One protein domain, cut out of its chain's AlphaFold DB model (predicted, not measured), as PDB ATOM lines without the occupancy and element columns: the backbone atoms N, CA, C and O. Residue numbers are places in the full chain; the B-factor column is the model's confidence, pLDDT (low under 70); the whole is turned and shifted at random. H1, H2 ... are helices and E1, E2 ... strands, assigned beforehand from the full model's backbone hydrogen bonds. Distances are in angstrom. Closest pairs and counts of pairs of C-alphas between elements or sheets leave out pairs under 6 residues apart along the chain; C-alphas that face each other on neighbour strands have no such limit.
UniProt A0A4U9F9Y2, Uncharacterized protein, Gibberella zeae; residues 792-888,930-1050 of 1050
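AT A GLANCE: This is residues 792 to 888 and 930 to 1050 of the 1050 residues of an uncharacterized protein of Gibberella zeae (UniProt A0A4U9F9Y2). Two large, twisted sheets lie face to face as a sandwich, the strands of the one at 15 degrees to those of the other, and the single short helix, H1, lies out among long loops, on neither sheet. The printed part has 218 residues with 17 named strands and one named helix, in the order E1 to E15, H1, E16, E17, and the class is mostly strand. One sheet runs E1 E2 E3 E4 E5 E10 E16 E13 E12, mixed; the other runs E6 E7 E8 E9 E17 E15 E14 E11, all antiparallel. The whole is compact, with a radius of gyration of the C-alphas of 16.5 A and spans of 48 by 43 by 31 A.

IN THESE COORDINATES: Find C-alpha 792 at (1.520, 69.195, -39.935), where E1, residues 792 to 795, begins. E2 is 800 to 805, E3 808 to 813, E4 842 to 846, and E5, 849 to 858, is 27.4 A long. After E6, 871 to 873, look for E7, 879 to 888, 30.5 A long, ending at C-alpha 888 at (22.272, 39.598, -21.315). Beyond the cut come E8, 930 to 939, 28.4 A, E9, 942 to 951, 29.8 A, and E10, 956 to 963. E11 is 968 to 970, E12 973 to 976, E13 982 to 985, E14 991 to 995 and E15 998 to 1003. H1 is 1017 to 1021, E16 1031 to 1038, and E17, 1041 to 1049, ends at C-alpha 1049 at (-8.951, 56.230, -44.696).

HOW THE PARTS SIT: E1 to E5 form a meander, each strand the antiparallel neighbour of the one before; look at N 803 and O 810, 3.0 A, between E2 and E3. E10 is antiparallel to E5, with N 855 and O 960 at 2.9 A. E16 and E13 are parallel at 37 degrees, with N 984 and O 1032 at 2.8 A. In the other sheet, E9 and E17 are antiparallel at 167 degrees, with N 945 and O 1045 at 2.9 A. Between the sheets, the closest C-alphas of E5 and E14 are those of Ala 849 and Met 995, 5.2 A. In H1 the O i to N i+4 pair is within hydrogen-bond range; H1 and E5 are apart.

THE WHOLE: The C-alphas farthest apart are those of Pro 888 and Asp 997, 50.6 A. Residues 889 to 929 are not printed, and C-alphas 888 and 930 are 11.9 A apart across the cut. The links E3 to E4, E5 to E6 and E15 to H1 are long. The mean pLDDT of the printed part is 91.4; look for values under 70 at residues 831, 979 and 1020 to 1024.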
ATOM      1  N   GLU A 792       0.534  70.219 -40.258       94.00
ATOM      2  CA  GLU A 792       1.520  69.195 -39.935       94.00
ATOM      3  C   GLU A 792       2.508  69.806 -38.942       94.00
ATOM      4  O   GLU A 792       3.090  70.858 -39.210       94.00
ATOM      5  N   LYS A 793       2.633  69.205 -37.756       95.25
ATOM      6  CA  LYS A 793       3.414  69.775 -36.655       95.25
ATOM      7  C   LYS A 793       4.181  68.707 -35.891       95.25
ATOM      8  O   LYS A 793       3.652  67.646 -35.562       95.25
ATOM      9  N   HIS A 794       5.437  69.024 -35.583       95.38
ATOM     10  CA  HIS A 794       6.317  68.213 -34.754       95.38
ATOM     11  C   HIS A 794       6.564  68.913 -33.413       95.38
ATOM     12  O   HIS A 794       7.397  69.813 -33.301       95.38
ATOM     13  N   TYR A 795       5.862  68.452 -32.381       95.44
ATOM     14  CA  TYR A 795       6.020  68.895 -31.000       95.44
ATOM     15  C   TYR A 795       7.259  68.237 -30.393       95.44
ATOM     16  O   TYR A 795       7.193  67.181 -29.752       95.44
ATOM     17  N   THR A 796       8.413  68.852 -30.638       91.31
ATOM     18  CA  THR A 796       9.730  68.261 -30.345       91.31
ATOM     19  C   THR A 796       9.894  67.939 -28.858       91.31
ATOM     20  O   THR A 796      10.360  66.859 -28.498       91.31
ATOM     21  N   SER A 797       9.452  68.839 -27.976       89.31
ATOM     22  CA  SER A 797       9.539  68.677 -26.517       89.31
ATOM     23  C   SER A 797       8.750  67.477 -25.991       89.31
ATOM     24  O   SER A 797       9.079  66.939 -24.930       89.31
ATOM     25  N   ALA A 798       7.709  67.064 -26.715       92.50
ATOM     26  CA  ALA A 798       6.827  65.967 -26.365       92.50
ATOM     27  C   ALA A 798       7.069  64.707 -27.200       92.50
ATOM     28  O   ALA A 798       6.482  63.674 -26.890       92.50
ATOM     29  N   GLY A 799       7.926  64.774 -28.225       93.75
ATOM     30  CA  GLY A 799       8.156  63.696 -29.185       93.75
ATOM     31  C   GLY A 799       6.864  63.218 -29.854       93.75
ATOM     32  O   GLY A 799       6.656  62.012 -30.011       93.75
ATOM     33  N   LEU A 800       5.984  64.164 -30.192       96.38
ATOM     34  CA  LEU A 800       4.698  63.931 -30.845       96.38
ATOM     35  C   LEU A 800       4.705  64.601 -32.219       96.38
ATOM     36  O   LEU A 800       5.018  65.783 -32.337       96.38
ATOM     37  N   VAL A 801       4.308  63.862 -33.247       97.19
ATOM     38  CA  VAL A 801       4.038  64.403 -34.581       97.19
ATOM     39  C   VAL A 801       2.552  64.275 -34.840       97.19
ATOM     40  O   VAL A 801       1.979  63.204 -34.633       97.19
ATOM     41  N   ARG A 802       1.924  65.364 -35.272       96.62
ATOM     42  CA  ARG A 802       0.486  65.427 -35.506       96.62
ATOM     43  C   ARG A 802       0.204  66.077 -36.851       96.62
ATOM     44  O   ARG A 802       0.841  67.069 -37.197       96.62
ATOM     45  N   ALA A 803      -0.734  65.513 -37.603       95.44
ATOM     46  CA  ALA A 803      -1.111  66.044 -38.907       95.44
ATOM     47  C   ALA A 803      -2.612  65.900 -39.159       95.44
ATOM     48  O   ALA A 803      -3.182  64.843 -38.881       95.44
ATOM     49  N   ARG A 804      -3.225  66.939 -39.732       95.25
ATOM     50  CA  ARG A 804      -4.618  66.955 -40.193       95.25
ATOM     51  C   ARG A 804      -4.680  67.218 -41.693       95.25
ATOM     52  O   ARG A 804      -4.018  68.131 -42.184       95.25
ATOM     53  N   ARG A 805      -5.456  66.393 -42.403       93.62
ATOM     54  CA  ARG A 805      -5.715  66.468 -43.848       93.62
ATOM     55  C   ARG A 805      -7.201  66.208 -44.104       93.62
ATOM     56  O   ARG A 805      -7.631  65.055 -44.201       93.62
ATOM     57  N   GLY A 806      -7.994  67.270 -44.178       91.38
ATOM     58  CA  GLY A 806      -9.452  67.209 -44.193       91.38
ATOM     59  C   GLY A 806      -9.991  66.527 -42.933       91.38
ATOM     60  O   GLY A 806      -9.693  66.938 -41.816       91.38
ATOM     61  N   ASN A 807     -10.755  65.447 -43.112       90.12
ATOM     62  CA  ASN A 807     -11.357  64.693 -42.004       90.12
ATOM     63  C   ASN A 807     -10.386  63.742 -41.283       90.12
ATOM     64  O   ASN A 807     -10.761  63.176 -40.256       90.12
ATOM     65  N   LEU A 808      -9.182  63.528 -41.827       95.06
ATOM     66  CA  LEU A 808      -8.184  62.636 -41.246       95.06
ATOM     67  C   LEU A 808      -7.231  63.419 -40.344       95.06
ATOM     68  O   LEU A 808      -6.459  64.239 -40.840       95.06
ATOM     69  N   THR A 809      -7.207  63.086 -39.057       96.38
ATOM     70  CA  THR A 809      -6.163  63.525 -38.121       96.38
ATOM     71  C   THR A 809      -5.356  62.320 -37.653       96.38
ATOM     72  O   THR A 809      -5.929  61.290 -37.302       96.38
ATOM     73  N   VAL A 810      -4.027  62.426 -37.614       97.00
ATOM     74  CA  VAL A 810      -3.144  61.362 -37.114       97.00
ATOM     75  C   VAL A 810      -2.151  61.876 -36.089       97.00
ATOM     76  O   VAL A 810      -1.738  63.034 -36.138       97.00
ATOM     77  N   SER A 811      -1.726  60.973 -35.213       97.56
ATOM     78  CA  SER A 811      -0.686  61.213 -34.220       97.56
ATOM     79  C   SER A 811       0.325  60.074 -34.249       97.56
ATOM     80  O   SER A 811      -0.054  58.921 -34.049       97.56
ATOM     81  N   ALA A 812       1.606  60.392 -34.433       97.69
ATOM     82  CA  ALA A 812       2.716  59.468 -34.235       97.69
ATOM     83  C   ALA A 812       3.521  59.886 -32.999       97.69
ATOM     84  O   ALA A 812       3.885  61.053 -32.850       97.69
ATOM     85  N   PHE A 813       3.795  58.942 -32.104       97.00
ATOM     86  CA  PHE A 813       4.394  59.223 -30.803       97.00
ATOM     87  C   PHE A 813       5.685  58.432 -30.593       97.00
ATOM     88  O   PHE A 813       5.696  57.201 -30.613       97.00
ATOM     89  N   GLY A 814       6.772  59.164 -30.348       94.44
ATOM     90  CA  GLY A 814       8.072  58.615 -29.974       94.44
ATOM     91  C   GLY A 814       8.682  59.233 -28.714       94.44
ATOM     92  O   GLY A 814       9.794  58.873 -28.339       94.44
ATOM     93  N   GLY A 815       7.977  60.151 -28.047       90.81
ATOM     94  CA  GLY A 815       8.460  60.895 -26.880       90.81
ATOM     95  C   GLY A 815       8.265  60.193 -25.541       90.81
ATOM     96  O   GLY A 815       7.875  60.837 -24.562       90.81
ATOM     97  N   SER A 816       8.495  58.879 -25.490       91.31
ATOM     98  CA  SER A 816       8.233  58.110 -24.279       91.31
ATOM     99  C   SER A 816       9.169  58.492 -23.132       91.31
ATOM    100  O   SER A 816      10.385  58.489 -23.301       91.31
ATOM    101  N   ASP A 817       8.621  58.720 -21.934       89.88
ATOM    102  CA  ASP A 817       9.403  59.094 -20.739       89.88
ATOM    103  C   ASP A 817      10.303  57.958 -20.207       89.88
ATOM    104  O   ASP A 817      11.090  58.147 -19.277       89.88
ATOM    105  N   TRP A 818      10.239  56.767 -20.808       88.44
ATOM    106  CA  TRP A 818      11.251  55.736 -20.587       88.44
ATOM    107  C   TRP A 818      12.610  56.097 -21.181       88.44
ATOM    108  O   TRP A 818      13.609  55.489 -20.796       88.44
ATOM    109  N   TYR A 819      12.665  57.078 -22.078       89.06
ATOM    110  CA  TYR A 819      13.893  57.560 -22.680       89.06
ATOM    111  C   TYR A 819      14.084  59.055 -22.416       89.06
ATOM    112  O   TYR A 819      13.135  59.830 -22.373       89.06
ATOM    113  N   ILE A 820      15.341  59.453 -22.244       84.88
ATOM    114  CA  ILE A 820      15.783  60.846 -22.167       84.88
ATOM    115  C   ILE A 820      16.914  60.977 -23.184       84.88
ATOM    116  O   ILE A 820      17.894  60.231 -23.117       84.88
ATOM    117  N   ASP A 821      16.749  61.871 -24.159       84.25
ATOM    118  CA  ASP A 821      17.715  62.114 -25.240       84.25
ATOM    119  C   ASP A 821      18.168  60.826 -25.961       84.25
ATOM    120  O   ASP A 821      19.362  60.580 -26.159       84.25
ATOM    121  N   GLY A 822      17.223  59.939 -26.296       84.25
ATOM    122  CA  GLY A 822      17.520  58.671 -26.981       84.25
ATOM    123  C   GLY A 822      18.044  57.546 -26.086       84.25
ATOM    124  O   GLY A 822      18.187  56.410 -26.543       84.25
ATOM    125  N   LYS A 823      18.331  57.822 -24.810       88.81
ATOM    126  CA  LYS A 823      18.910  56.859 -23.864       88.81
ATOM    127  C   LYS A 823      17.877  56.405 -22.852       88.81
ATOM    128  O   LYS A 823      17.014  57.175 -22.454       88.81
ATOM    129  N   LYS A 824      17.991  55.155 -22.397       88.19
ATOM    130  CA  LYS A 824      17.148  54.614 -21.323       88.19
ATOM    131  C   LYS A 824      17.241  55.529 -20.095       88.19
ATOM    132  O   LYS A 824      18.337  55.744 -19.577       88.19
ATOM    133  N   ALA A 825      16.106  56.056 -19.648       85.62
ATOM    134  CA  ALA A 825      16.006  56.838 -18.424       85.62
ATOM    135  C   ALA A 825      16.388  55.977 -17.210       85.62
ATOM    136  O   ALA A 825      16.333  54.745 -17.263       85.62
ATOM    137  N   GLU A 826      16.711  56.609 -16.079       80.31
ATOM    138  CA  GLU A 826      17.019  55.893 -14.832       80.31
ATOM    139  C   GLU A 826      15.919  54.885 -14.470       80.31
ATOM    140  O   GLU A 826      16.198  53.753 -14.063       80.31
ATOM    141  N   PHE A 827      14.663  55.272 -14.694       71.88
ATOM    142  CA  PHE A 827      13.504  54.451 -14.394       71.88
ATOM    143  C   PHE A 827      13.046  53.570 -15.551       71.88
ATOM    144  O   PHE A 827      11.999  52.970 -15.393       71.88
ATOM    145  N   TYR A 828      13.795  53.422 -16.652       81.19
ATOM    146  CA  TYR A 828      13.399  52.616 -17.819       81.19
ATOM    147  C   TYR A 828      12.716  51.290 -17.439       81.19
ATOM    148  O   TYR A 828      13.300  50.457 -16.735       81.19
ATOM    149  N   ASN A 829      11.480  51.125 -17.913       70.25
ATOM    150  CA  ASN A 829      10.579  49.997 -17.681       70.25
ATOM    151  C   ASN A 829      10.240  49.709 -16.191       70.25
ATOM    152  O   ASN A 829       9.741  48.647 -15.859       70.25
ATOM    153  N   ARG A 830      10.492  50.641 -15.257       72.12
ATOM    154  CA  ARG A 830      10.223  50.474 -13.810       72.12
ATOM    155  C   ARG A 830       8.885  51.070 -13.372       72.12
ATOM    156  O   ARG A 830       7.959  50.347 -13.041       72.12
ATOM    157  N   MET A 831       8.811  52.399 -13.317       66.94
ATOM    158  CA  MET A 831       7.642  53.154 -12.870       66.94
ATOM    159  C   MET A 831       7.394  54.291 -13.853       66.94
ATOM    160  O   MET A 831       8.248  55.156 -14.026       66.94
ATOM    161  N   GLY A 832       6.233  54.255 -14.502       70.19
ATOM    162  CA  GLY A 832       5.773  55.278 -15.430       70.19
ATOM    163  C   GLY A 832       4.515  55.948 -14.899       70.19
ATOM    164  O   GLY A 832       3.668  55.286 -14.298       70.19
ATOM    165  N   SER A 833       4.397  57.258 -15.095       73.50
ATOM    166  CA  SER A 833       3.165  57.997 -14.823       73.50
ATOM    167  C   SER A 833       2.581  58.474 -16.148       73.50
ATOM    168  O   SER A 833       3.323  58.939 -17.009       73.50
ATOM    169  N   GLY A 834       1.265  58.340 -16.316       85.44
ATOM    170  CA  GLY A 834       0.560  58.819 -17.500       85.44
ATOM    171  C   GLY A 834       0.758  57.991 -18.771       85.44
ATOM    172  O   GLY A 834       1.461  56.977 -18.813       85.44
ATOM    173  N   LEU A 835       0.118  58.474 -19.836       88.94
ATOM    174  CA  LEU A 835       0.141  57.891 -21.175       88.94
ATOM    175  C   LEU A 835       1.500  58.050 -21.873       88.94
ATOM    176  O   LEU A 835       1.801  57.258 -22.757       88.94
ATOM    177  N   SER A 836       2.369  58.958 -21.420       90.31
ATOM    178  CA  SER A 836       3.733  59.133 -21.953       90.31
ATOM    179  C   SER A 836       4.605  57.872 -21.835       90.31
ATOM    180  O   SER A 836       5.622  57.732 -22.514       90.31
ATOM    181  N   THR A 837       4.221  56.915 -20.991       87.50
ATOM    182  CA  THR A 837       4.915  55.623 -20.815       87.50
ATOM    183  C   THR A 837       4.211  54.444 -21.495       87.50
ATOM    184  O   THR A 837       4.706  53.308 -21.474       87.50
ATOM    185  N   ASN A 838       3.069  54.715 -22.128       87.19
ATOM    186  CA  ASN A 838       2.254  53.769 -22.875       87.19
ATOM    187  C   ASN A 838       2.930  53.401 -24.217       87.19
ATOM    188  O   ASN A 838       3.574  54.256 -24.821       87.19
ATOM    189  N   PRO A 839       2.805  52.151 -24.702       91.56
ATOM    190  CA  PRO A 839       3.433  51.721 -25.955       91.56
ATOM    191  C   PRO A 839       2.714  52.138 -27.250       91.56
ATOM    192  O   PRO A 839       3.101  51.691 -28.328       91.56
ATOM    193  N   THR A 840       1.661  52.956 -27.181       94.75
ATOM    194  CA  THR A 840       0.966  53.459 -28.375       94.75
ATOM    195  C   THR A 840       1.891  54.334 -29.220       94.75
ATOM    196  O   THR A 840       2.299  55.405 -28.778       94.75
ATOM    197  N   MET A 841       2.184  53.899 -30.450       96.44
ATOM    198  CA  MET A 841       3.071  54.628 -31.369       96.44
ATOM    199  C   MET A 841       2.322  55.427 -32.437       96.44
ATOM    200  O   MET A 841       2.869  56.386 -32.971       96.44
ATOM    201  N   PHE A 842       1.088  55.033 -32.767       97.94
ATOM    202  CA  PHE A 842       0.288  55.678 -33.806       97.94
ATOM    203  C   PHE A 842      -1.202  55.657 -33.453       97.94
ATOM    204  O   PHE A 842      -1.693  54.662 -32.914       97.94
ATOM    205  N   ARG A 843      -1.908  56.746 -33.762       97.12
ATOM    206  CA  ARG A 843      -3.359  56.928 -33.585       97.12
ATOM    207  C   ARG A 843      -3.931  57.681 -34.782       97.12
ATOM    208  O   ARG A 843      -3.222  58.484 -35.389       97.12
ATOM    209  N   ALA A 844      -5.202  57.451 -35.104       97.06
ATOM    210  CA  ALA A 844      -5.871  58.158 -36.191       97.06
ATOM    211  C   ALA A 844      -7.373  58.350 -35.947       97.06
ATOM    212  O   ALA A 844      -8.059  57.441 -35.480       97.06
ATOM    213  N   TRP A 845      -7.881  59.511 -36.351       95.88
ATOM    214  CA  TRP A 845      -9.294  59.875 -36.380       95.88
ATOM    215  C   TRP A 845      -9.704  60.126 -37.829       95.88
ATOM    216  O   TRP A 845      -9.131  60.991 -38.482       95.88
ATOM    217  N   ASN A 846     -10.685  59.374 -38.326       95.19
ATOM    218  CA  ASN A 846     -11.354  59.621 -39.601       95.19
ATOM    219  C   ASN A 846     -12.861  59.698 -39.335       95.19
ATOM    220  O   ASN A 846     -13.543  58.672 -39.297       95.19
ATOM    221  N   GLY A 847     -13.354  60.901 -39.033       91.62
ATOM    222  CA  GLY A 847     -14.733  61.090 -38.580       91.62
ATOM    223  C   GLY A 847     -15.052  60.235 -37.345       91.62
ATOM    224  O   GLY A 847     -14.425  60.368 -36.295       91.62
ATOM    225  N   LYS A 848     -16.036  59.340 -37.463       91.62
ATOM    226  CA  LYS A 848     -16.449  58.400 -36.406       91.62
ATOM    227  C   LYS A 848     -15.606  57.126 -36.366       91.62
ATOM    228  O   LYS A 848     -15.683  56.386 -35.383       91.62
ATOM    229  N   ALA A 849     -14.834  56.833 -37.412       95.19
ATOM    230  CA  ALA A 849     -13.940  55.688 -37.436       95.19
ATOM    231  C   ALA A 849     -12.593  56.079 -36.808       95.19
ATOM    232  O   ALA A 849     -11.816  56.838 -37.386       95.19
ATOM    233  N   VAL A 850     -12.322  55.562 -35.607       95.31
ATOM    234  CA  VAL A 850     -11.129  55.907 -34.820       95.31
ATOM    235  C   VAL A 850     -10.271  54.667 -34.583       95.31
ATOM    236  O   VAL A 850     -10.764  53.628 -34.133       95.31
ATOM    237  N   LEU A 851      -8.980  54.806 -34.881       96.88
ATOM    238  CA  LEU A 851      -7.917  53.873 -34.528       96.88
ATOM    239  C   LEU A 851      -7.203  54.424 -33.291       96.88
ATOM    240  O   LEU A 851      -6.370  55.327 -33.385       96.88
ATOM    241  N   ASP A 852      -7.559  53.893 -32.124       94.12
ATOM    242  CA  ASP A 852      -7.080  54.380 -30.833       94.12
ATOM    243  C   ASP A 852      -5.611  54.037 -30.577       94.12
ATOM    244  O   ASP A 852      -4.945  54.782 -29.853       94.12
ATOM    245  N   ALA A 853      -5.097  52.948 -31.160       96.06
ATOM    246  CA  ALA A 853      -3.684  52.603 -31.066       96.06
ATOM    247  C   ALA A 853      -3.200  51.636 -32.152       96.06
ATOM    248  O   ALA A 853      -3.909  50.710 -32.547       96.06
ATOM    249  N   ILE A 854      -1.930  51.799 -32.523       97.69
ATOM    250  CA  ILE A 854      -1.071  50.749 -33.075       97.69
ATOM    251  C   ILE A 854       0.063  50.487 -32.087       97.69
ATOM    252  O   ILE A 854       0.702  51.427 -31.597       97.69
ATOM    253  N   ARG A 855       0.313  49.209 -31.799       97.06
ATOM    254  CA  ARG A 855       1.371  48.734 -30.898       97.06
ATOM    255  C   ARG A 855       2.050  47.492 -31.466       97.06
ATOM    256  O   ARG A 855       1.474  46.773 -32.277       97.06
ATOM    257  N   LEU A 856       3.271  47.230 -31.006       96.25
ATOM    258  CA  LEU A 856       4.044  46.036 -31.346       96.25
ATOM    259  C   LEU A 856       4.539  45.374 -30.058       96.25
ATOM    260  O   LEU A 856       5.218  46.020 -29.261       96.25
ATOM    261  N   SER A 857       4.218  44.096 -29.874       94.75
ATOM    262  CA  SER A 857       4.708  43.262 -28.777       94.75
ATOM    263  C   SER A 857       5.584  42.130 -29.322       94.75
ATOM    264  O   SER A 857       5.065  41.200 -29.946       94.75
ATOM    265  N   PRO A 858       6.916  42.214 -29.166       95.06
ATOM    266  CA  PRO A 858       7.808  41.102 -29.457       95.06
ATOM    267  C   PRO A 858       7.826  40.090 -28.305       95.06
ATOM    268  O   PRO A 858       7.974  40.460 -27.138       95.06
ATOM    269  N   ASN A 859       7.801  38.796 -28.626       93.94
ATOM    270  CA  ASN A 859       8.054  37.709 -27.679       93.94
ATOM    271  C   ASN A 859       9.560  37.581 -27.381       93.94
ATOM    272  O   ASN A 859      10.198  36.556 -27.615       93.94
ATOM    273  N   PHE A 860      10.161  38.670 -26.904       93.50
ATOM    274  CA  PHE A 860      11.592  38.778 -26.659       93.50
ATOM    275  C   PHE A 860      11.845  38.898 -25.162       93.50
ATOM    276  O   PHE A 860      11.754  39.982 -24.586       93.50
ATOM    277  N   PHE A 861      12.154  37.764 -24.520       91.31
ATOM    278  CA  PHE A 861      12.580  37.704 -23.115       91.31
ATOM    279  C   PHE A 861      11.607  38.359 -22.111       91.31
ATOM    280  O   PHE A 861      12.039  38.818 -21.049       91.31
ATOM    281  N   SER A 862      10.311  38.411 -22.447       86.94
ATOM    282  CA  SER A 862       9.263  39.100 -21.675       86.94
ATOM    283  C   SER A 862       9.561  40.585 -21.417       86.94
ATOM    284  O   SER A 862       9.169  41.137 -20.390       86.94
ATOM    285  N   MET A 863      10.249  41.259 -22.348       86.81
ATOM    286  CA  MET A 863      10.566  42.693 -22.246       86.81
ATOM    287  C   MET A 863       9.358  43.610 -22.518       86.81
ATOM    288  O   MET A 863       9.434  44.809 -22.242       86.81
ATOM    289  N   GLY A 864       8.241  43.047 -22.991       89.06
ATOM    290  CA  GLY A 864       6.999  43.760 -23.284       89.06
ATOM    291  C   GLY A 864       7.048  44.525 -24.606       89.06
ATOM    292  O   GLY A 864       7.886  44.262 -25.469       89.06
ATOM    293  N   HIS A 865       6.136  45.483 -24.766       92.31
ATOM    294  CA  HIS A 865       5.944  46.231 -26.008       92.31
ATOM    295  C   HIS A 865       7.129  47.105 -26.430       92.31
ATOM    296  O   HIS A 865       7.828  47.701 -25.602       92.31
ATOM    297  N   PHE A 866       7.247  47.288 -27.746       94.00
ATOM    298  CA  PHE A 866       8.065  48.325 -28.361       94.00
ATOM    299  C   PHE A 866       7.666  49.711 -27.848       94.00
ATOM    300  O   PHE A 866       6.487  50.062 -27.783       94.00
ATOM    301  N   ARG A 867       8.680  50.513 -27.527       93.19
ATOM    302  CA  ARG A 867       8.549  51.938 -27.223       93.19
ATOM    303  C   ARG A 867       9.703  52.656 -27.890       93.19
ATOM    304  O   ARG A 867      10.854  52.275 -27.666       93.19
ATOM    305  N   SER A 868       9.393  53.668 -28.692       94.56
ATOM    306  CA  SER A 868      10.425  54.420 -29.398       94.56
ATOM    307  C   SER A 868      11.325  55.166 -28.414       94.56
ATOM    308  O   SER A 868      10.846  55.670 -27.396       94.56
ATOM    309  N   ASN A 869      12.614  55.254 -28.732       92.12
ATOM    310  CA  ASN A 869      13.584  56.063 -27.999       92.12
ATOM    311  C   ASN A 869      13.662  57.515 -28.493       92.12
ATOM    312  O   ASN A 869      14.413  58.314 -27.940       92.12
ATOM    313  N   GLY A 870      12.878  57.867 -29.506       92.12
ATOM    314  CA  GLY A 870      12.763  59.218 -30.030       92.12
ATOM    315  C   GLY A 870      11.869  59.266 -31.260       92.12
ATOM    316  O   GLY A 870      11.256  58.272 -31.649       92.12
ATOM    317  N   VAL A 871      11.799  60.436 -31.879       94.25
ATOM    318  CA  VAL A 871      11.121  60.640 -33.156       94.25
ATOM    319  C   VAL A 871      11.986  61.539 -34.025       94.25
ATOM    320  O   VAL A 871      12.586  62.492 -33.529       94.25
ATOM    321  N   ASN A 872      12.083  61.208 -35.307       93.12
ATOM    322  CA  ASN A 872      12.763  62.039 -36.287       93.12
ATOM    323  C   ASN A 872      11.862  62.212 -37.508       93.12
ATOM    324  O   ASN A 872      11.269  61.236 -37.966       93.12
ATOM    325  N   VAL A 873      11.748  63.437 -38.008       93.81
ATOM    326  CA  VAL A 873      10.857  63.784 -39.121       93.81
ATOM    327  C   VAL A 873      11.706  64.363 -40.239       93.81
ATOM    328  O   VAL A 873      12.489  65.282 -40.000       93.81
ATOM    329  N   SER A 874      11.594  63.798 -41.435       91.50
ATOM    330  CA  SER A 874      12.257  64.308 -42.633       91.50
ATOM    331  C   SER A 874      11.450  65.424 -43.301       91.50
ATOM    332  O   SER A 874      10.266  65.612 -43.026       91.50
ATOM    333  N   ASP A 875      12.089  66.146 -44.225       85.25
ATOM    334  CA  ASP A 875      11.472  67.265 -44.953       85.25
ATOM    335  C   ASP A 875      10.250  66.855 -45.803       85.25
ATOM    336  O   ASP A 875       9.420  67.697 -46.140       85.25
ATOM    337  N   ASP A 876      10.130  65.574 -46.164       84.62
ATOM    338  CA  ASP A 876       9.009  64.992 -46.915       84.62
ATOM    339  C   ASP A 876       7.904  64.390 -46.020       84.62
ATOM    340  O   ASP A 876       6.980  63.750 -46.527       84.62
ATOM    341  N   GLY A 877       7.968  64.618 -44.703       86.81
ATOM    342  CA  GLY A 877       6.939  64.210 -43.741       86.81
ATOM    343  C   GLY A 877       7.014  62.739 -43.318       86.81
ATOM    344  O   GLY A 877       6.058  62.215 -42.743       86.81
ATOM    345  N   VAL A 878       8.128  62.052 -43.600       95.69
ATOM    346  CA  VAL A 878       8.356  60.672 -43.147       95.69
ATOM    347  C   VAL A 878       8.817  60.677 -41.691       95.69
ATOM    348  O   VAL A 878       9.773  61.358 -41.309       95.69
ATOM    349  N   ILE A 879       8.131  59.893 -40.861       97.62
ATOM    350  CA  ILE A 879       8.360  59.834 -39.417       97.62
ATOM    351  C   ILE A 879       9.099  58.543 -39.089       97.62
ATOM    352  O   ILE A 879       8.620  57.449 -39.372       97.62
ATOM    353  N   ASN A 880      10.252  58.668 -38.445       97.31
ATOM    354  CA  ASN A 880      11.089  57.547 -38.050       97.31
ATOM    355  C   ASN A 880      11.039  57.353 -36.536       97.31
ATOM    356  O   ASN A 880      11.386  58.254 -35.765       97.31
ATOM    357  N   LEU A 881      10.633  56.155 -36.127       97.50
ATOM    358  CA  LEU A 881      10.648  55.670 -34.753       97.50
ATOM    359  C   LEU A 881      11.602  54.479 -34.660       97.50
ATOM    360  O   LEU A 881      11.777  53.723 -35.616       97.50
ATOM    361  N   GLY A 882      12.204  54.263 -33.497       95.50
ATOM    362  CA  GLY A 882      13.097  53.130 -33.326       95.50
ATOM    363  C   GLY A 882      13.439  52.839 -31.881       95.50
ATOM    364  O   GLY A 882      13.285  53.670 -30.994       95.50
ATOM    365  N   SER A 883      13.887  51.618 -31.629       94.38
ATOM    366  CA  SER A 883      14.532  51.250 -30.374       94.38
ATOM    367  C   SER A 883      15.374  49.997 -30.562       94.38
ATOM    368  O   SER A 883      15.165  49.208 -31.485       94.38
ATOM    369  N   GLU A 884      16.337  49.817 -29.667       93.44
ATOM    370  CA  GLU A 884      17.120  48.593 -29.574       93.44
ATOM    371  C   GLU A 884      17.060  48.079 -28.136       93.44
ATOM    372  O   GLU A 884      17.361  48.796 -27.171       93.44
ATOM    373  N   ILE A 885      16.634  46.828 -27.988       91.75
ATOM    374  CA  ILE A 885      16.561  46.142 -26.704       91.75
ATOM    375  C   ILE A 885      17.704  45.137 -26.643       91.75
ATOM    376  O   ILE A 885      17.852  44.285 -27.514       91.75
ATOM    377  N   GLU A 886      18.496  45.224 -25.576       91.81
ATOM    378  CA  GLU A 886      19.594  44.306 -25.296       91.81
ATOM    379  C   GLU A 886      19.280  43.485 -24.047       91.81
ATOM    380  O   GLU A 886      18.905  44.043 -23.011       91.81
ATOM    381  N   VAL A 887      19.460  42.170 -24.148       93.06
ATOM    382  CA  VAL A 887      19.232  41.220 -23.060       93.06
ATOM    383  C   VAL A 887      20.489  40.369 -22.834       93.06
ATOM    384  O   VAL A 887      20.935  39.681 -23.752       93.06
ATOM    385  N   PRO A 888      21.083  40.381 -21.627       93.31
ATOM    386  CA  PRO A 888      22.272  39.598 -21.315       93.31
ATOM    387  C   PRO A 888      21.954  38.133 -20.996       93.31
ATOM    388  O   PRO A 888      21.125  37.830 -20.139       93.31
ATOM    389  N   LEU A 930      17.500  42.936 -30.085       97.12
ATOM    390  CA  LEU A 930      16.367  43.105 -30.974       97.12
ATOM    391  C   LEU A 930      16.262  44.586 -31.312       97.12
ATOM    392  O   LEU A 930      16.028  45.414 -30.427       97.12
ATOM    393  N   LYS A 931      16.474  44.912 -32.582       97.38
ATOM    394  CA  LYS A 931      16.361  46.263 -33.116       97.38
ATOM    395  C   LYS A 931      15.060  46.367 -33.896       97.38
ATOM    396  O   LYS A 931      14.836  45.582 -34.815       97.38
ATOM    397  N   THR A 932      14.247  47.354 -33.549       98.06
ATOM    398  CA  THR A 932      13.005  47.677 -34.250       98.06
ATOM    399  C   THR A 932      13.108  49.087 -34.799       98.06
ATOM    400  O   THR A 932      13.348  50.029 -34.043       98.06
ATOM    401  N   GLU A 933      12.883  49.228 -36.096       98.06
ATOM    402  CA  GLU A 933      12.763  50.501 -36.803       98.06
ATOM    403  C   GLU A 933      11.378  50.565 -37.444       98.06
ATOM    404  O   GLU A 933      10.908  49.584 -38.024       98.06
ATOM    405  N   VAL A 934      10.706  51.704 -37.294       98.38
ATOM    406  CA  VAL A 934       9.382  51.956 -37.863       98.38
ATOM    407  C   VAL A 934       9.442  53.251 -38.651       98.38
ATOM    408  O   VAL A 934       9.650  54.321 -38.081       98.38
ATOM    409  N   GLU A 935       9.250  53.143 -39.957       98.31
ATOM    410  CA  GLU A 935       9.121  54.281 -40.861       98.31
ATOM    411  C   GLU A 935       7.636  54.481 -41.173       98.31
ATOM    412  O   GLU A 935       6.964  53.559 -41.633       98.31
ATOM    413  N   ILE A 936       7.104  55.665 -40.886       98.19
ATOM    414  CA  ILE A 936       5.704  56.020 -41.113       98.19
ATOM    415  C   ILE A 936       5.660  57.047 -42.237       98.19
ATOM    416  O   ILE A 936       6.065  58.197 -42.058       98.19
ATOM    417  N   SER A 937       5.144  56.622 -43.384       96.94
ATOM    418  CA  SER A 937       5.154  57.396 -44.620       96.94
ATOM    419  C   SER A 937       3.737  57.831 -44.999       96.94
ATOM    420  O   SER A 937       2.844  56.983 -45.111       96.94
ATOM    421  N   PRO A 938       3.484  59.135 -45.209       94.75
ATOM    422  CA  PRO A 938       2.191  59.602 -45.686       94.75
ATOM    423  C   PRO A 938       1.893  59.089 -47.101       94.75
ATOM    424  O   PRO A 938       2.739  59.123 -47.990       94.75
ATOM    425  N   THR A 939       0.649  58.683 -47.343       94.06
ATOM    426  CA  THR A 939       0.133  58.340 -48.675       94.06
ATOM    427  C   THR A 939      -0.985  59.302 -49.083       94.06
ATOM    428  O   THR A 939      -1.414  60.161 -48.311       94.06
ATOM    429  N   LYS A 940      -1.500  59.162 -50.313       87.69
ATOM    430  CA  LYS A 940      -2.590  60.015 -50.821       87.69
ATOM    431  C   LYS A 940      -3.866  59.943 -49.966       87.69
ATOM    432  O   LYS A 940      -4.611  60.914 -49.929       87.69
ATOM    433  N   ALA A 941      -4.137  58.796 -49.343       87.25
ATOM    434  CA  ALA A 941      -5.370  58.539 -48.594       87.25
ATOM    435  C   ALA A 941      -5.107  57.851 -47.240       87.25
ATOM    436  O   ALA A 941      -5.975  57.153 -46.725       87.25
ATOM    437  N   GLY A 942      -3.902  57.989 -46.679       94.69
ATOM    438  CA  GLY A 942      -3.553  57.381 -45.397       94.69
ATOM    439  C   GLY A 942      -2.060  57.322 -45.131       94.69
ATOM    440  O   GLY A 942      -1.351  58.275 -45.444       94.69
ATOM    441  N   TYR A 943      -1.595  56.227 -44.530       97.31
ATOM    442  CA  TYR A 943      -0.220  56.074 -44.052       97.31
ATOM    443  C   TYR A 943       0.266  54.637 -44.224       97.31
ATOM    444  O   TYR A 943      -0.480  53.695 -43.965       97.31
ATOM    445  N   ASP A 944       1.526  54.483 -44.611       98.00
ATOM    446  CA  ASP A 944       2.222  53.204 -44.638       98.00
ATOM    447  C   ASP A 944       3.189  53.145 -43.456       98.00
ATOM    448  O   ASP A 944       4.037  54.019 -43.306       98.00
ATOM    449  N   LEU A 945       3.047  52.131 -42.599       98.44
ATOM    450  CA  LEU A 945       3.943  51.890 -41.468       98.44
ATOM    451  C   LEU A 945       4.836  50.701 -41.806       98.44
ATOM    452  O   LEU A 945       4.390  49.553 -41.777       98.44
ATOM    453  N   ASN A 946       6.090  50.974 -42.145       98.31
ATOM    454  CA  ASN A 946       7.083  49.968 -42.475       98.31
ATOM    455  C   ASN A 946       7.899  49.575 -41.239       98.31
ATOM    456  O   ASN A 946       8.673  50.372 -40.714       98.31
ATOM    457  N   PHE A 947       7.739  48.333 -40.796       98.38
ATOM    458  CA  PHE A 947       8.423  47.746 -39.653       98.38
ATOM    459  C   PHE A 947       9.605  46.901 -40.119       98.38
ATOM    460  O   PHE A 947       9.426  45.887 -40.795       98.38
ATOM    461  N   GLN A 948      10.805  47.279 -39.687       98.31
ATOM    462  CA  GLN A 948      12.018  46.485 -39.833       98.31
ATOM    463  C   GLN A 948      12.457  45.998 -38.453       98.31
ATOM    464  O   GLN A 948      12.841  46.794 -37.596       98.31
ATOM    465  N   VAL A 949      12.382  44.686 -38.227       98.00
ATOM    466  CA  VAL A 949      12.776  44.058 -36.960       98.00
ATOM    467  C   VAL A 949      13.915  43.081 -37.221       98.00
ATOM    468  O   VAL A 949      13.749  42.094 -37.937       98.00
ATOM    469  N   THR A 950      15.086  43.376 -36.661       97.69
ATOM    470  CA  THR A 950      16.350  42.666 -36.911       97.69
ATOM    471  C   THR A 950      17.097  42.382 -35.603       97.69
ATOM    472  O   THR A 950      16.719  42.878 -34.542       97.69
ATOM    473  N   GLY A 951      18.165  41.583 -35.659       94.94
ATOM    474  CA  GLY A 951      18.944  41.183 -34.486       94.94
ATOM    475  C   GLY A 951      18.830  39.683 -34.248       94.94
ATOM    476  O   GLY A 951      19.522  38.923 -34.916       94.94
ATOM    477  N   GLU A 952      17.985  39.270 -33.306       95.88
ATOM    478  CA  GLU A 952      17.714  37.856 -33.037       95.88
ATOM    479  C   GLU A 952      16.701  37.285 -34.042       95.88
ATOM    480  O   GLU A 952      15.652  37.891 -34.279       95.88
ATOM    481  N   ASP A 953      17.015  36.121 -34.607       95.50
ATOM    482  CA  ASP A 953      16.133  35.367 -35.504       95.50
ATOM    483  C   ASP A 953      15.041  34.624 -34.709       95.50
ATOM    484  O   ASP A 953      15.189  34.372 -33.511       95.50
ATOM    485  N   ASP A 954      13.947  34.255 -35.383       95.25
ATOM    486  CA  ASP A 954      12.864  33.418 -34.845       95.25
ATOM    487  C   ASP A 954      12.120  34.000 -33.619       95.25
ATOM    488  O   ASP A 954      11.521  33.271 -32.826       95.25
ATOM    489  N   VAL A 955      12.104  35.328 -33.458       96.00
ATOM    490  CA  VAL A 955      11.310  36.026 -32.433       96.00
ATOM    491  C   VAL A 955       9.904  36.283 -32.963       96.00
ATOM    492  O   VAL A 955       9.728  36.985 -33.958       96.00
ATOM    493  N   GLU A 956       8.889  35.752 -32.284       96.81
ATOM    494  CA  GLU A 956       7.480  36.000 -32.610       96.81
ATOM    495  C   GLU A 956       7.096  37.458 -32.323       96.81
ATOM    496  O   GLU A 956       7.482  38.043 -31.310       96.81
ATOM    497  N   LEU A 957       6.306  38.052 -33.213       96.81
ATOM    498  CA  LEU A 957       5.877  39.446 -33.165       96.81
ATOM    499  C   LEU A 957       4.352  39.515 -33.233       96.81
ATOM    500  O   LEU A 957       3.739  38.898 -34.105       96.81
ATOM    501  N   THR A 958       3.744  40.305 -32.350       96.56
ATOM    502  CA  THR A 958       2.307  40.606 -32.361       96.56
ATOM    503  C   THR A 958       2.095  42.101 -32.575       96.56
ATOM    504  O   THR A 958       2.475  42.919 -31.739       96.56
ATOM    505  N   PHE A 959       1.469  42.467 -33.687       97.19
ATOM    506  CA  PHE A 959       0.979  43.815 -33.950       97.19
ATOM    507  C   PHE A 959      -0.455  43.920 -33.442       97.19
ATOM    508  O   PHE A 959      -1.304  43.111 -33.811       97.19
ATOM    509  N   GLU A 960      -0.722  44.916 -32.610       96.50
ATOM    510  CA  GLU A 960      -2.040  45.195 -32.050       96.50
ATOM    511  C   GLU A 960      -2.582  46.481 -32.675       96.50
ATOM    512  O   GLU A 960      -1.955  47.539 -32.571       96.50
ATOM    513  N   LEU A 961      -3.748  46.386 -33.317       97.75
ATOM    514  CA  LEU A 961      -4.538  47.520 -33.781       97.75
ATOM    515  C   LEU A 961      -5.802  47.605 -32.920       97.75
ATOM    516  O   LEU A 961      -6.618  46.684 -32.928       97.75
ATOM    517  N   THR A 962      -5.977  48.704 -32.190       96.06
ATOM    518  CA  THR A 962      -7.148  48.924 -31.329       96.06
ATOM    519  C   THR A 962      -8.088  49.932 -31.970       96.06
ATOM    520  O   THR A 962      -7.722  51.089 -32.169       96.06
ATOM    521  N   PHE A 963      -9.315  49.509 -32.262       96.06
ATOM    522  CA  PHE A 963     -10.366  50.353 -32.829       96.06
ATOM    523  C   PHE A 963     -11.410  50.703 -31.774       96.06
ATOM    524  O   PHE A 963     -11.692  49.903 -30.876       96.06
ATOM    525  N   ARG A 964     -12.027  51.880 -31.911       91.94
ATOM    526  CA  ARG A 964     -13.131  52.300 -31.040       91.94
ATOM    527  C   ARG A 964     -14.292  51.300 -31.109       91.94
ATOM    528  O   ARG A 964     -14.538  50.693 -32.144       91.94
ATOM    529  N   GLU A 965     -15.022  51.115 -30.014       91.06
ATOM    530  CA  GLU A 965     -16.174  50.204 -30.003       91.06
ATOM    531  C   GLU A 965     -17.350  50.714 -30.858       91.06
ATOM    532  O   GLU A 965     -17.550  51.917 -31.032       91.06
ATOM    533  N   GLY A 966     -18.172  49.780 -31.349       90.50
ATOM    534  CA  GLY A 966     -19.442  50.060 -32.033       90.50
ATOM    535  C   GLY A 966     -19.410  49.957 -33.561       90.50
ATOM    536  O   GLY A 966     -20.477  49.918 -34.180       90.50
ATOM    537  N   GLY A 967     -18.227  49.875 -34.175       92.56
ATOM    538  CA  GLY A 967     -18.098  49.675 -35.617       92.56
ATOM    539  C   GLY A 967     -18.219  48.217 -36.061       92.56
ATOM    540  O   GLY A 967     -18.445  47.301 -35.270       92.56
ATOM    541  N   LYS A 968     -18.091  48.002 -37.372       95.62
ATOM    542  CA  LYS A 968     -18.188  46.684 -38.013       95.62
ATOM    543  C   LYS A 968     -16.885  46.325 -38.699       95.62
ATOM    544  O   LYS A 968     -16.351  47.138 -39.451       95.62
ATOM    545  N   PHE A 969     -16.450  45.083 -38.512       96.75
ATOM    546  CA  PHE A 969     -15.284  44.542 -39.193       96.75
ATOM    547  C   PHE A 969     -15.649  43.706 -40.423       96.75
ATOM    548  O   PHE A 969     -16.676  43.025 -40.455       96.75
ATOM    549  N   LYS A 970     -14.767  43.719 -41.427       96.88
ATOM    550  CA  LYS A 970     -14.728  42.749 -42.530       96.88
ATOM    551  C   LYS A 970     -13.293  42.305 -42.788       96.88
ATOM    552  O   LYS A 970     -12.360  43.065 -42.553       96.88
ATOM    553  N   GLY A 971     -13.133  41.091 -43.315       95.75
ATOM    554  CA  GLY A 971     -11.821  40.548 -43.687       95.75
ATOM    555  C   GLY A 971     -10.957  40.106 -42.504       95.75
ATOM    556  O   GLY A 971      -9.783  39.829 -42.701       95.75
ATOM    557  N   VAL A 972     -11.520  40.030 -41.295       96.50
ATOM    558  CA  VAL A 972     -10.850  39.532 -40.085       96.50
ATOM    559  C   VAL A 972     -11.592  38.321 -39.531       96.50
ATOM    560  O   VAL A 972     -12.802  38.182 -39.712       96.50
ATOM    561  N   GLU A 973     -10.862  37.460 -38.839       94.00
ATOM    562  CA  GLU A 973     -11.396  36.304 -38.130       94.00
ATOM    563  C   GLU A 973     -11.682  36.675 -36.676       94.00
ATOM    564  O   GLU A 973     -10.821  37.236 -36.002       94.00
ATOM    565  N   GLU A 974     -12.880  36.354 -36.195       93.06
ATOM    566  CA  GLU A 974     -13.304  36.580 -34.811       93.06
ATOM    567  C   GLU A 974     -12.982  35.364 -33.934       93.06
ATOM    568  O   GLU A 974     -13.208  34.218 -34.330       93.06
ATOM    569  N   PHE A 975     -12.486  35.609 -32.723       87.75
ATOM    570  CA  PHE A 975     -12.269  34.592 -31.701       87.75
ATOM    571  C   PHE A 975     -12.467  35.181 -30.304       87.75
ATOM    572  O   PHE A 975     -12.459  36.392 -30.104       87.75
ATOM    573  N   VAL A 976     -12.678  34.300 -29.333       82.81
ATOM    574  CA  VAL A 976     -12.862  34.666 -27.929       82.81
ATOM    575  C   VAL A 976     -11.612  34.236 -27.173       82.81
ATOM    576  O   VAL A 976     -11.197  33.080 -27.285       82.81
ATOM    577  N   ASP A 977     -10.991  35.163 -26.449       74.56
ATOM    578  CA  ASP A 977      -9.815  34.865 -25.634       74.56
ATOM    579  C   ASP A 977     -10.167  34.140 -24.322       74.56
ATOM    580  O   ASP A 977     -11.328  33.845 -24.021       74.56
ATOM    581  N   SER A 978      -9.146  33.818 -23.524       70.19
ATOM    582  CA  SER A 978      -9.309  33.124 -22.240       70.19
ATOM    583  C   SER A 978     -10.119  33.905 -21.200       70.19
ATOM    584  O   SER A 978     -10.646  33.287 -20.276       70.19
ATOM    585  N   ASP A 979     -10.236  35.223 -21.360       67.12
ATOM    586  CA  ASP A 979     -10.984  36.120 -20.474       67.12
ATOM    587  C   ASP A 979     -12.402  36.401 -21.000       67.12
ATOM    588  O   ASP A 979     -13.135  37.222 -20.445       67.12
ATOM    589  N   ASN A 980     -12.824  35.659 -22.029       74.56
ATOM    590  CA  ASN A 980     -14.120  35.769 -22.684       74.56
ATOM    591  C   ASN A 980     -14.330  37.122 -23.397       74.56
ATOM    592  O   ASN A 980     -15.466  37.594 -23.518       74.56
ATOM    593  N   THR A 981     -13.240  37.725 -23.880       77.19
ATOM    594  CA  THR A 981     -13.236  38.951 -24.684       77.19
ATOM    595  C   THR A 981     -13.168  38.598 -26.165       77.19
ATOM    596  O   THR A 981     -12.350  37.779 -26.588       77.19
ATOM    597  N   THR A 982     -14.029  39.216 -26.973       85.38
ATOM    598  CA  THR A 982     -13.975  39.080 -28.430       85.38
ATOM    599  C   THR A 982     -12.777  39.847 -28.978       85.38
ATOM    600  O   THR A 982     -12.660  41.058 -28.788       85.38
ATOM    601  N   ILE A 983     -11.914  39.145 -29.700       89.88
ATOM    602  CA  ILE A 983     -10.752  39.693 -30.390       89.88
ATOM    603  C   ILE A 983     -10.722  39.214 -31.842       89.88
ATOM    604  O   ILE A 983     -11.384  38.245 -32.222       89.88
ATOM    605  N   TYR A 984      -9.977  39.933 -32.676       94.75
ATOM    606  CA  TYR A 984      -9.948  39.736 -34.119       94.75
ATOM    607  C   TYR A 984      -8.529  39.472 -34.617       94.75
ATOM    608  O   TYR A 984      -7.548  39.926 -34.031       94.75
ATOM    609  N   ARG A 985      -8.400  38.719 -35.709       95.38
ATOM    610  CA  ARG A 985      -7.115  38.375 -36.331       95.38
ATOM    611  C   ARG A 985      -7.195  38.635 -37.821       95.38
ATOM    612  O   ARG A 985      -8.164  38.245 -38.468       95.38
ATOM    613  N   LEU A 986      -6.149  39.238 -38.372       97.31
ATOM    614  CA  LEU A 986      -5.972  39.384 -39.811       97.31
ATOM    615  C   LEU A 986      -4.806  38.497 -40.269       97.31
ATOM    616  O   LEU A 986      -3.640  38.881 -40.171       97.31
ATOM    617  N   ALA A 987      -5.132  37.295 -40.748       94.38
ATOM    618  CA  ALA A 987      -4.143  36.311 -41.191       94.38
ATOM    619  C   ALA A 987      -3.611  36.595 -42.606       94.38
ATOM    620  O   ALA A 987      -2.419  36.459 -42.861       94.38
ATOM    621  N   GLU A 988      -4.478  37.026 -43.520       94.81
ATOM    622  CA  GLU A 988      -4.141  37.343 -44.910       94.81
ATOM    623  C   GLU A 988      -5.066  38.439 -45.454       94.81
ATOM    624  O   GLU A 988      -6.081  38.773 -44.844       94.81
ATOM    625  N   GLY A 989      -4.736  39.002 -46.619       96.50
ATOM    626  CA  GLY A 989      -5.585  40.005 -47.266       96.50
ATOM    627  C   GLY A 989      -5.688  41.305 -46.464       96.50
ATOM    628  O   GLY A 989      -4.780  41.643 -45.717       96.50
ATOM    629  N   LYS A 990      -6.767  42.071 -46.651       97.19
ATOM    630  CA  LYS A 990      -6.983  43.363 -45.978       97.19
ATOM    631  C   LYS A 990      -8.216  43.308 -45.083       97.19
ATOM    632  O   LYS A 990      -9.245  42.768 -45.490       97.19
ATOM    633  N   GLY A 991      -8.112  43.928 -43.914       97.69
ATOM    634  CA  GLY A 991      -9.234  44.192 -43.027       97.69
ATOM    635  C   GLY A 991      -9.873  45.555 -43.300       97.69
ATOM    636  O   GLY A 991      -9.246  46.473 -43.836       97.69
ATOM    637  N   GLU A 992     -11.140  45.682 -42.927       98.00
ATOM    638  CA  GLU A 992     -11.919  46.920 -42.991       98.00
ATOM    639  C   GLU A 992     -12.664  47.115 -41.670       98.00
ATOM    640  O   GLU A 992     -13.293  46.178 -41.177       98.00
ATOM    641  N   TYR A 993     -12.605  48.326 -41.122       98.12
ATOM    642  CA  TYR A 993     -13.398  48.795 -39.991       98.12
ATOM    643  C   TYR A 993     -14.273  49.967 -40.451       98.12
ATOM    644  O   TYR A 993     -13.765  50.943 -41.005       98.12
ATOM    645  N   THR A 994     -15.587  49.874 -40.249       97.31
ATOM    646  CA  THR A 994     -16.551  50.908 -40.664       97.31
ATOM    647  C   THR A 994     -17.389  51.382 -39.483       97.31
ATOM    648  O   THR A 994     -17.928  50.558 -38.738       97.31
ATOM    649  N   MET A 995     -17.570  52.699 -39.366       95.19
ATOM    650  CA  MET A 995     -18.435  53.331 -38.371       95.19
ATOM    651  C   MET A 995     -19.295  54.414 -39.036       95.19
ATOM    652  O   MET A 995     -18.870  55.548 -39.218       95.19
ATOM    653  N   GLY A 996     -20.530  54.065 -39.405       93.12
ATOM    654  CA  GLY A 996     -21.351  54.929 -40.259       93.12
ATOM    655  C   GLY A 996     -20.829  54.928 -41.696       93.12
ATOM    656  O   GLY A 996     -20.676  53.850 -42.271       93.12
ATOM    657  N   ASP A 997     -20.570  56.114 -42.247       94.19
ATOM    658  CA  ASP A 997     -20.001  56.285 -43.590       94.19
ATOM    659  C   ASP A 997     -18.460  56.302 -43.579       94.19
ATOM    660  O   ASP A 997     -17.845  56.089 -44.621       94.19
ATOM    661  N   ASP A 998     -17.848  56.481 -42.402       95.94
ATOM    662  CA  ASP A 998     -16.398  56.562 -42.236       95.94
ATOM    663  C   ASP A 998     -15.750  55.174 -42.186       95.94
ATOM    664  O   ASP A 998     -16.267  54.232 -41.560       95.94
ATOM    665  N   LYS A 999     -14.578  55.046 -42.816       96.75
ATOM    666  CA  LYS A 999     -13.929  53.753 -43.031       96.75
ATOM    667  C   LYS A 999     -12.419  53.784 -42.820       96.75
ATOM    668  O   LYS A 999     -11.733  54.708 -43.245       96.75
ATOM    669  N   ILE A1000     -11.894  52.710 -42.230       98.06
ATOM    670  CA  ILE A1000     -10.459  52.429 -42.120       98.06
ATOM    671  C   ILE A1000     -10.177  51.067 -42.755       98.06
ATOM    672  O   ILE A1000     -10.761  50.059 -42.365       98.06
ATOM    673  N   THR A1001      -9.269  51.019 -43.724       98.00
ATOM    674  CA  THR A1001      -8.719  49.772 -44.271       98.00
ATOM    675  C   THR A1001      -7.310  49.556 -43.749       98.00
ATOM    676  O   THR A1001      -6.533  50.508 -43.723       98.00
ATOM    677  N   PHE A1002      -6.973  48.324 -43.381       98.31
ATOM    678  CA  PHE A1002      -5.676  47.978 -42.799       98.31
ATOM    679  C   PHE A1002      -5.175  46.620 -43.313       98.31
ATOM    680  O   PHE A1002      -5.966  45.742 -43.661       98.31
ATOM    681  N   GLY A1003      -3.859  46.439 -43.379       96.88
ATOM    682  CA  GLY A1003      -3.210  45.186 -43.782       96.88
ATOM    683  C   GLY A1003      -2.025  45.414 -44.729       96.88
ATOM    684  O   GLY A1003      -1.621  46.557 -44.907       96.88
ATOM    685  N   PRO A1004      -1.496  44.368 -45.381       97.69
ATOM    686  CA  PRO A1004      -2.051  43.022 -45.423       97.69
ATOM    687  C   PRO A1004      -1.869  42.230 -44.118       97.69
ATOM    688  O   PRO A1004      -1.004  42.546 -43.315       97.69
ATOM    689  N   GLY A1005      -2.661  41.177 -43.908       95.94
ATOM    690  CA  GLY A1005      -2.345  40.161 -42.902       95.94
ATOM    691  C   GLY A1005      -1.008  39.478 -43.194       95.94
ATOM    692  O   GLY A1005      -0.594  39.393 -44.351       95.94
ATOM    693  N   ASN A1006      -0.339  38.994 -42.149       95.69
ATOM    694  CA  ASN A1006       1.027  38.468 -42.237       95.69
ATOM    695  C   ASN A1006       1.177  37.069 -41.599       95.69
ATOM    696  O   ASN A1006       2.216  36.706 -41.058       95.69
ATOM    697  N   GLY A1007       0.119  36.261 -41.684       89.62
ATOM    698  CA  GLY A1007       0.104  34.855 -41.284       89.62
ATOM    699  C   GLY A1007      -0.656  34.553 -39.988       89.62
ATOM    700  O   GLY A1007      -1.272  35.418 -39.363       89.62
ATOM    701  N   MET A1008      -0.617  33.273 -39.603       88.62
ATOM    702  CA  MET A1008      -1.271  32.716 -38.410       88.62
ATOM    703  C   MET A1008      -0.251  32.309 -37.335       88.62
ATOM    704  O   MET A1008      -0.277  31.182 -36.842       88.62
ATOM    705  N   GLY A1009       0.681  33.205 -37.013       89.00
ATOM    706  CA  GLY A1009       1.614  33.022 -35.904       89.00
ATOM    707  C   GLY A1009       0.923  33.048 -34.536       89.00
ATOM    708  O   GLY A1009      -0.297  33.202 -34.421       89.00
ATOM    709  N   VAL A1010       1.723  32.897 -33.485       88.25
ATOM    710  CA  VAL A1010       1.250  32.978 -32.100       88.25
ATOM    711  C   VAL A1010       0.906  34.428 -31.760       88.25
ATOM    712  O   VAL A1010       1.682  35.342 -32.029       88.25
ATOM    713  N   ILE A1011      -0.267  34.638 -31.160       89.75
ATOM    714  CA  ILE A1011      -0.663  35.933 -30.601       89.75
ATOM    715  C   ILE A1011      -0.214  35.950 -29.144       89.75
ATOM    716  O   ILE A1011      -0.801  35.272 -28.301       89.75
ATOM    717  N   GLN A1012       0.822  36.732 -28.858       85.56
ATOM    718  CA  GLN A1012       1.320  36.949 -27.506       85.56
ATOM    719  C   GLN A1012       1.478  38.449 -27.268       85.56
ATOM    720  O   GLN A1012       2.409  39.081 -27.757       85.56
ATOM    721  N   ASN A1013       0.546  39.015 -26.501       83.94
ATOM    722  CA  ASN A1013       0.503  40.440 -26.182       83.94
ATOM    723  C   ASN A1013       0.845  40.692 -24.701       83.94
ATOM    724  O   ASN A1013       0.077  41.316 -23.971       83.94
ATOM    725  N   ASP A1014       1.971  40.145 -24.235       81.12
ATOM    726  CA  ASP A1014       2.414  40.318 -22.846       81.12
ATOM    727  C   ASP A1014       2.823  41.784 -22.600       81.12
ATOM    728  O   ASP A1014       3.550  42.384 -23.394       81.12
ATOM    729  N   ALA A1015       2.370  42.358 -21.482       81.62
ATOM    730  CA  ALA A1015       2.782  43.683 -21.020       81.62
ATOM    731  C   ALA A1015       4.268  43.733 -20.607       81.62
ATOM    732  O   ALA A1015       4.837  44.814 -20.436       81.62
ATOM    733  N   GLY A1016       4.892  42.563 -20.471       83.00
ATOM    734  CA  GLY A1016       6.253  42.370 -20.013       83.00
ATOM    735  C   GLY A1016       6.292  41.994 -18.537       83.00
ATOM    736  O   GLY A1016       5.400  42.322 -17.750       83.00
ATOM    737  N   GLU A1017       7.373  41.323 -18.150       79.31
ATOM    738  CA  GLU A1017       7.527  40.712 -16.830       79.31
ATOM    739  C   GLU A1017       7.320  41.726 -15.691       79.31
ATOM    740  O   GLU A1017       6.628  41.451 -14.719       79.31
ATOM    741  N   GLN A1018       7.823  42.954 -15.824       71.12
ATOM    742  CA  GLN A1018       7.684  43.979 -14.781       71.12
ATOM    743  C   GLN A1018       6.228  44.410 -14.525       71.12
ATOM    744  O   GLN A1018       5.872  44.670 -13.375       71.12
ATOM    745  N   TYR A1019       5.366  44.446 -15.547       72.94
ATOM    746  CA  TYR A1019       3.946  44.769 -15.366       72.94
ATOM    747  C   TYR A1019       3.177  43.607 -14.726       72.94
ATOM    748  O   TYR A1019       2.328  43.842 -13.858       72.94
ATOM    749  N   SER A1020       3.506  42.365 -15.095       69.81
ATOM    750  CA  SER A1020       2.821  41.177 -14.576       69.81
ATOM    751  C   SER A1020       3.049  40.979 -13.072       69.81
ATOM    752  O   SER A1020       2.096  40.675 -12.352       69.81
ATOM    753  N   TRP A1021       4.248  41.277 -12.549       66.81
ATOM    754  CA  TRP A1021       4.530  41.236 -11.103       66.81
ATOM    755  C   TRP A1021       3.670  42.205 -10.278       66.81
ATOM    756  O   TRP A1021       3.296  41.890  -9.146       66.81
ATOM    757  N   HIS A1022       3.329  43.374 -10.827       63.84
ATOM    758  CA  HIS A1022       2.484  44.363 -10.151       63.84
ATOM    759  C   HIS A1022       0.979  44.095 -10.310       63.84
ATOM    760  O   HIS A1022       0.169  44.837  -9.749       63.84
ATOM    761  N   GLY A1023       0.589  43.062 -11.067       65.31
ATOM    762  CA  GLY A1023      -0.801  42.858 -11.480       65.31
ATOM    763  C   GLY A1023      -1.335  44.018 -12.329       65.31
ATOM    764  O   GLY A1023      -2.537  44.282 -12.321       65.31
ATOM    765  N   GLY A1024      -0.438  44.754 -12.996       66.31
ATOM    766  CA  GLY A1024      -0.789  45.827 -13.917       66.31
ATOM    767  C   GLY A1024      -1.202  45.269 -15.275       66.31
ATOM    768  O   GLY A1024      -0.776  44.183 -15.661       66.31
ATOM    769  N   ASN A1025      -2.019  46.022 -16.010       70.19
ATOM    770  CA  ASN A1025      -2.432  45.669 -17.363       70.19
ATOM    771  C   ASN A1025      -2.247  46.867 -18.312       70.19
ATOM    772  O   ASN A1025      -2.510  48.006 -17.926       70.19
ATOM    773  N   LEU A1026      -1.791  46.598 -19.537       79.38
ATOM    774  CA  LEU A1026      -1.664  47.565 -20.630       79.38
ATOM    775  C   LEU A1026      -2.772  47.432 -21.690       79.38
ATOM    776  O   LEU A1026      -2.755  48.195 -22.659       79.38
ATOM    777  N   THR A1027      -3.730  46.512 -21.528       79.00
ATOM    778  CA  THR A1027      -4.884  46.362 -22.428       79.00
ATOM    779  C   THR A1027      -5.658  47.675 -22.537       79.00
ATOM    780  O   THR A1027      -6.048  48.273 -21.532       79.00
ATOM    781  N   LEU A1028      -5.859  48.132 -23.771       83.25
ATOM    782  CA  LEU A1028      -6.722  49.272 -24.072       83.25
ATOM    783  C   LEU A1028      -8.189  48.850 -24.086       83.25
ATOM    784  O   LEU A1028      -8.500  47.683 -24.264       83.25
ATOM    785  N   GLN A1029      -9.091  49.813 -23.926       84.38
ATOM    786  CA  GLN A1029     -10.495  49.591 -24.265       84.38
ATOM    787  C   GLN A1029     -10.673  49.672 -25.782       84.38
ATOM    788  O   GLN A1029      -9.991  50.466 -26.433       84.38
ATOM    789  N   GLY A1030     -11.595  48.884 -26.333       88.00
ATOM    790  CA  GLY A1030     -11.844  48.837 -27.769       88.00
ATOM    791  C   GLY A1030     -11.877  47.424 -28.336       88.00
ATOM    792  O   GLY A1030     -11.773  46.424 -27.632       88.00
ATOM    793  N   SER A1031     -12.026  47.353 -29.653       92.62
ATOM    794  CA  SER A1031     -11.916  46.110 -30.413       92.62
ATOM    795  C   SER A1031     -10.482  45.917 -30.897       92.62
ATOM    796  O   SER A1031      -9.948  46.768 -31.610       92.62
ATOM    797  N   HIS A1032      -9.865  44.794 -30.531       94.06
ATOM    798  CA  HIS A1032      -8.469  44.500 -30.856       94.06
ATOM    799  C   HIS A1032      -8.375  43.612 -32.093       94.06
ATOM    800  O   HIS A1032      -8.973  42.536 -32.131       94.06
ATOM    801  N   VAL A1033      -7.595  44.041 -33.083       96.50
ATOM    802  CA  VAL A1033      -7.206  43.232 -34.238       96.50
ATOM    803  C   VAL A1033      -5.713  42.936 -34.164       96.50
ATOM    804  O   VAL A1033      -4.899  43.855 -34.076       96.50
ATOM    805  N   TYR A1034      -5.353  41.659 -34.245       96.62
ATOM    806  CA  TYR A1034      -3.973  41.198 -34.195       96.62
ATOM    807  C   TYR A1034      -3.460  40.759 -35.570       96.62
ATOM    808  O   TYR A1034      -4.131  40.023 -36.302       96.62
ATOM    809  N   ILE A1035      -2.239  41.182 -35.893       97.56
ATOM    810  CA  ILE A1035      -1.433  40.680 -37.015       97.56
ATOM    811  C   ILE A1035      -0.162  40.075 -36.418       97.56
ATOM    812  O   ILE A1035       0.358  40.585 -35.429       97.56
ATOM    813  N   THR A1036       0.336  38.979 -36.987       96.81
ATOM    814  CA  THR A1036       1.506  38.263 -36.448       96.81
ATOM    815  C   THR A1036       2.702  38.333 -37.394       96.81
ATOM    816  O   THR A1036       2.561  38.662 -38.571       96.81
ATOM    817  N   GLY A1037       3.900  38.063 -36.886       95.94
ATOM    818  CA  GLY A1037       5.132  37.994 -37.669       95.94
ATOM    819  C   GLY A1037       6.238  37.259 -36.916       95.94
ATOM    820  O   GLY A1037       6.067  36.916 -35.749       95.94
ATOM    821  N   VAL A1038       7.362  37.012 -37.586       96.62
ATOM    822  CA  VAL A1038       8.559  36.382 -37.005       96.62
ATOM    823  C   VAL A1038       9.800  37.102 -37.538       96.62
ATOM    824  O   VAL A1038       9.795  37.536 -38.692       96.62
ATOM    825  N   THR A1039      10.834  37.276 -36.714       96.88
ATOM    826  CA  THR A1039      12.091  37.915 -37.130       96.88
ATOM    827  C   THR A1039      13.011  36.988 -37.941       96.88
ATOM    828  O   THR A1039      12.976  35.772 -37.750       96.88
ATOM    829  N   PRO A1040      13.877  37.544 -38.813       97.00
ATOM    830  CA  PRO A1040      13.935  38.952 -39.208       97.00
ATOM    831  C   PRO A1040      12.710  39.336 -40.049       97.00
ATOM    832  O   PRO A1040      12.291  38.593 -40.936       97.00
ATOM    833  N   LEU A1041      12.136  40.507 -39.771       97.12
ATOM    834  CA  LEU A1041      10.894  40.961 -40.393       97.12
ATOM    835  C   LEU A1041      11.113  42.272 -41.149       97.12
ATOM    836  O   LEU A1041      11.679  43.217 -40.603       97.12
ATOM    837  N   ASN A1042      10.597  42.335 -42.374       97.56
ATOM    838  CA  ASN A1042      10.346  43.576 -43.101       97.56
ATOM    839  C   ASN A1042       8.880  43.563 -43.550       97.56
ATOM    840  O   ASN A1042       8.514  42.787 -44.436       97.56
ATOM    841  N   TYR A1043       8.037  44.342 -42.880       97.94
ATOM    842  CA  TYR A1043       6.586  44.291 -43.030       97.94
ATOM    843  C   TYR A1043       5.997  45.695 -43.088       97.94
ATOM    844  O   TYR A1043       6.199  46.496 -42.181       97.94
ATOM    845  N   THR A1044       5.213  45.972 -44.127       98.25
ATOM    846  CA  THR A1044       4.515  47.250 -44.279       98.25
ATOM    847  C   THR A1044       3.029  47.079 -43.992       98.25
ATOM    848  O   THR A1044       2.328  46.372 -44.715       98.25
ATOM    849  N   LEU A1045       2.541  47.763 -42.958       98.38
ATOM    850  CA  LEU A1045       1.121  47.915 -42.675       98.38
ATOM    851  C   LEU A1045       0.588  49.134 -43.435       98.38
ATOM    852  O   LEU A1045       0.887  50.273 -43.082       98.38
ATOM    853  N   ASN A1046      -0.229  48.893 -44.454       98.06
ATOM    854  CA  ASN A1046      -0.916  49.936 -45.203       98.06
ATOM    855  C   ASN A1046      -2.212  50.330 -44.491       98.06
ATOM    856  O   ASN A1046      -3.094  49.489 -44.290       98.06
ATOM    857  N   LEU A1047      -2.361  51.615 -44.180       98.19
ATOM    858  CA  LEU A1047      -3.585  52.203 -43.649       98.19
ATOM    859  C   LEU A1047      -4.213  53.117 -44.697       98.19
ATOM    860  O   LEU A1047      -3.570  54.030 -45.215       98.19
ATOM    861  N   GLY A1048      -5.487  52.882 -44.987       97.06
ATOM    862  CA  GLY A1048      -6.299  53.731 -45.855       97.06
ATOM    863  C   GLY A1048      -7.514  54.258 -45.108       97.06
ATOM    864  O   GLY A1048      -8.153  53.507 -44.373       97.06
ATOM    865  N   PHE A1049      -7.839  55.526 -45.324       96.50
ATOM    866  CA  PHE A1049      -8.951  56.230 -44.696       96.50
ATOM    867  C   PHE A1049      -9.858  56.774 -45.799       96.50
ATOM    868  O   PHE A1049      -9.371  57.325 -46.791       96.50
ATOM    869  N   ALA A1050     -11.160  56.538 -45.669       90.44
ATOM    870  CA  ALA A1050     -12.160  56.916 -46.663       90.44
ATOM    871  C   ALA A1050     -13.473  57.330 -46.009       90.44
ATOM    872  O   ALA A1050     -13.735  56.846 -44.879       90.44
TER     873      ALA A1050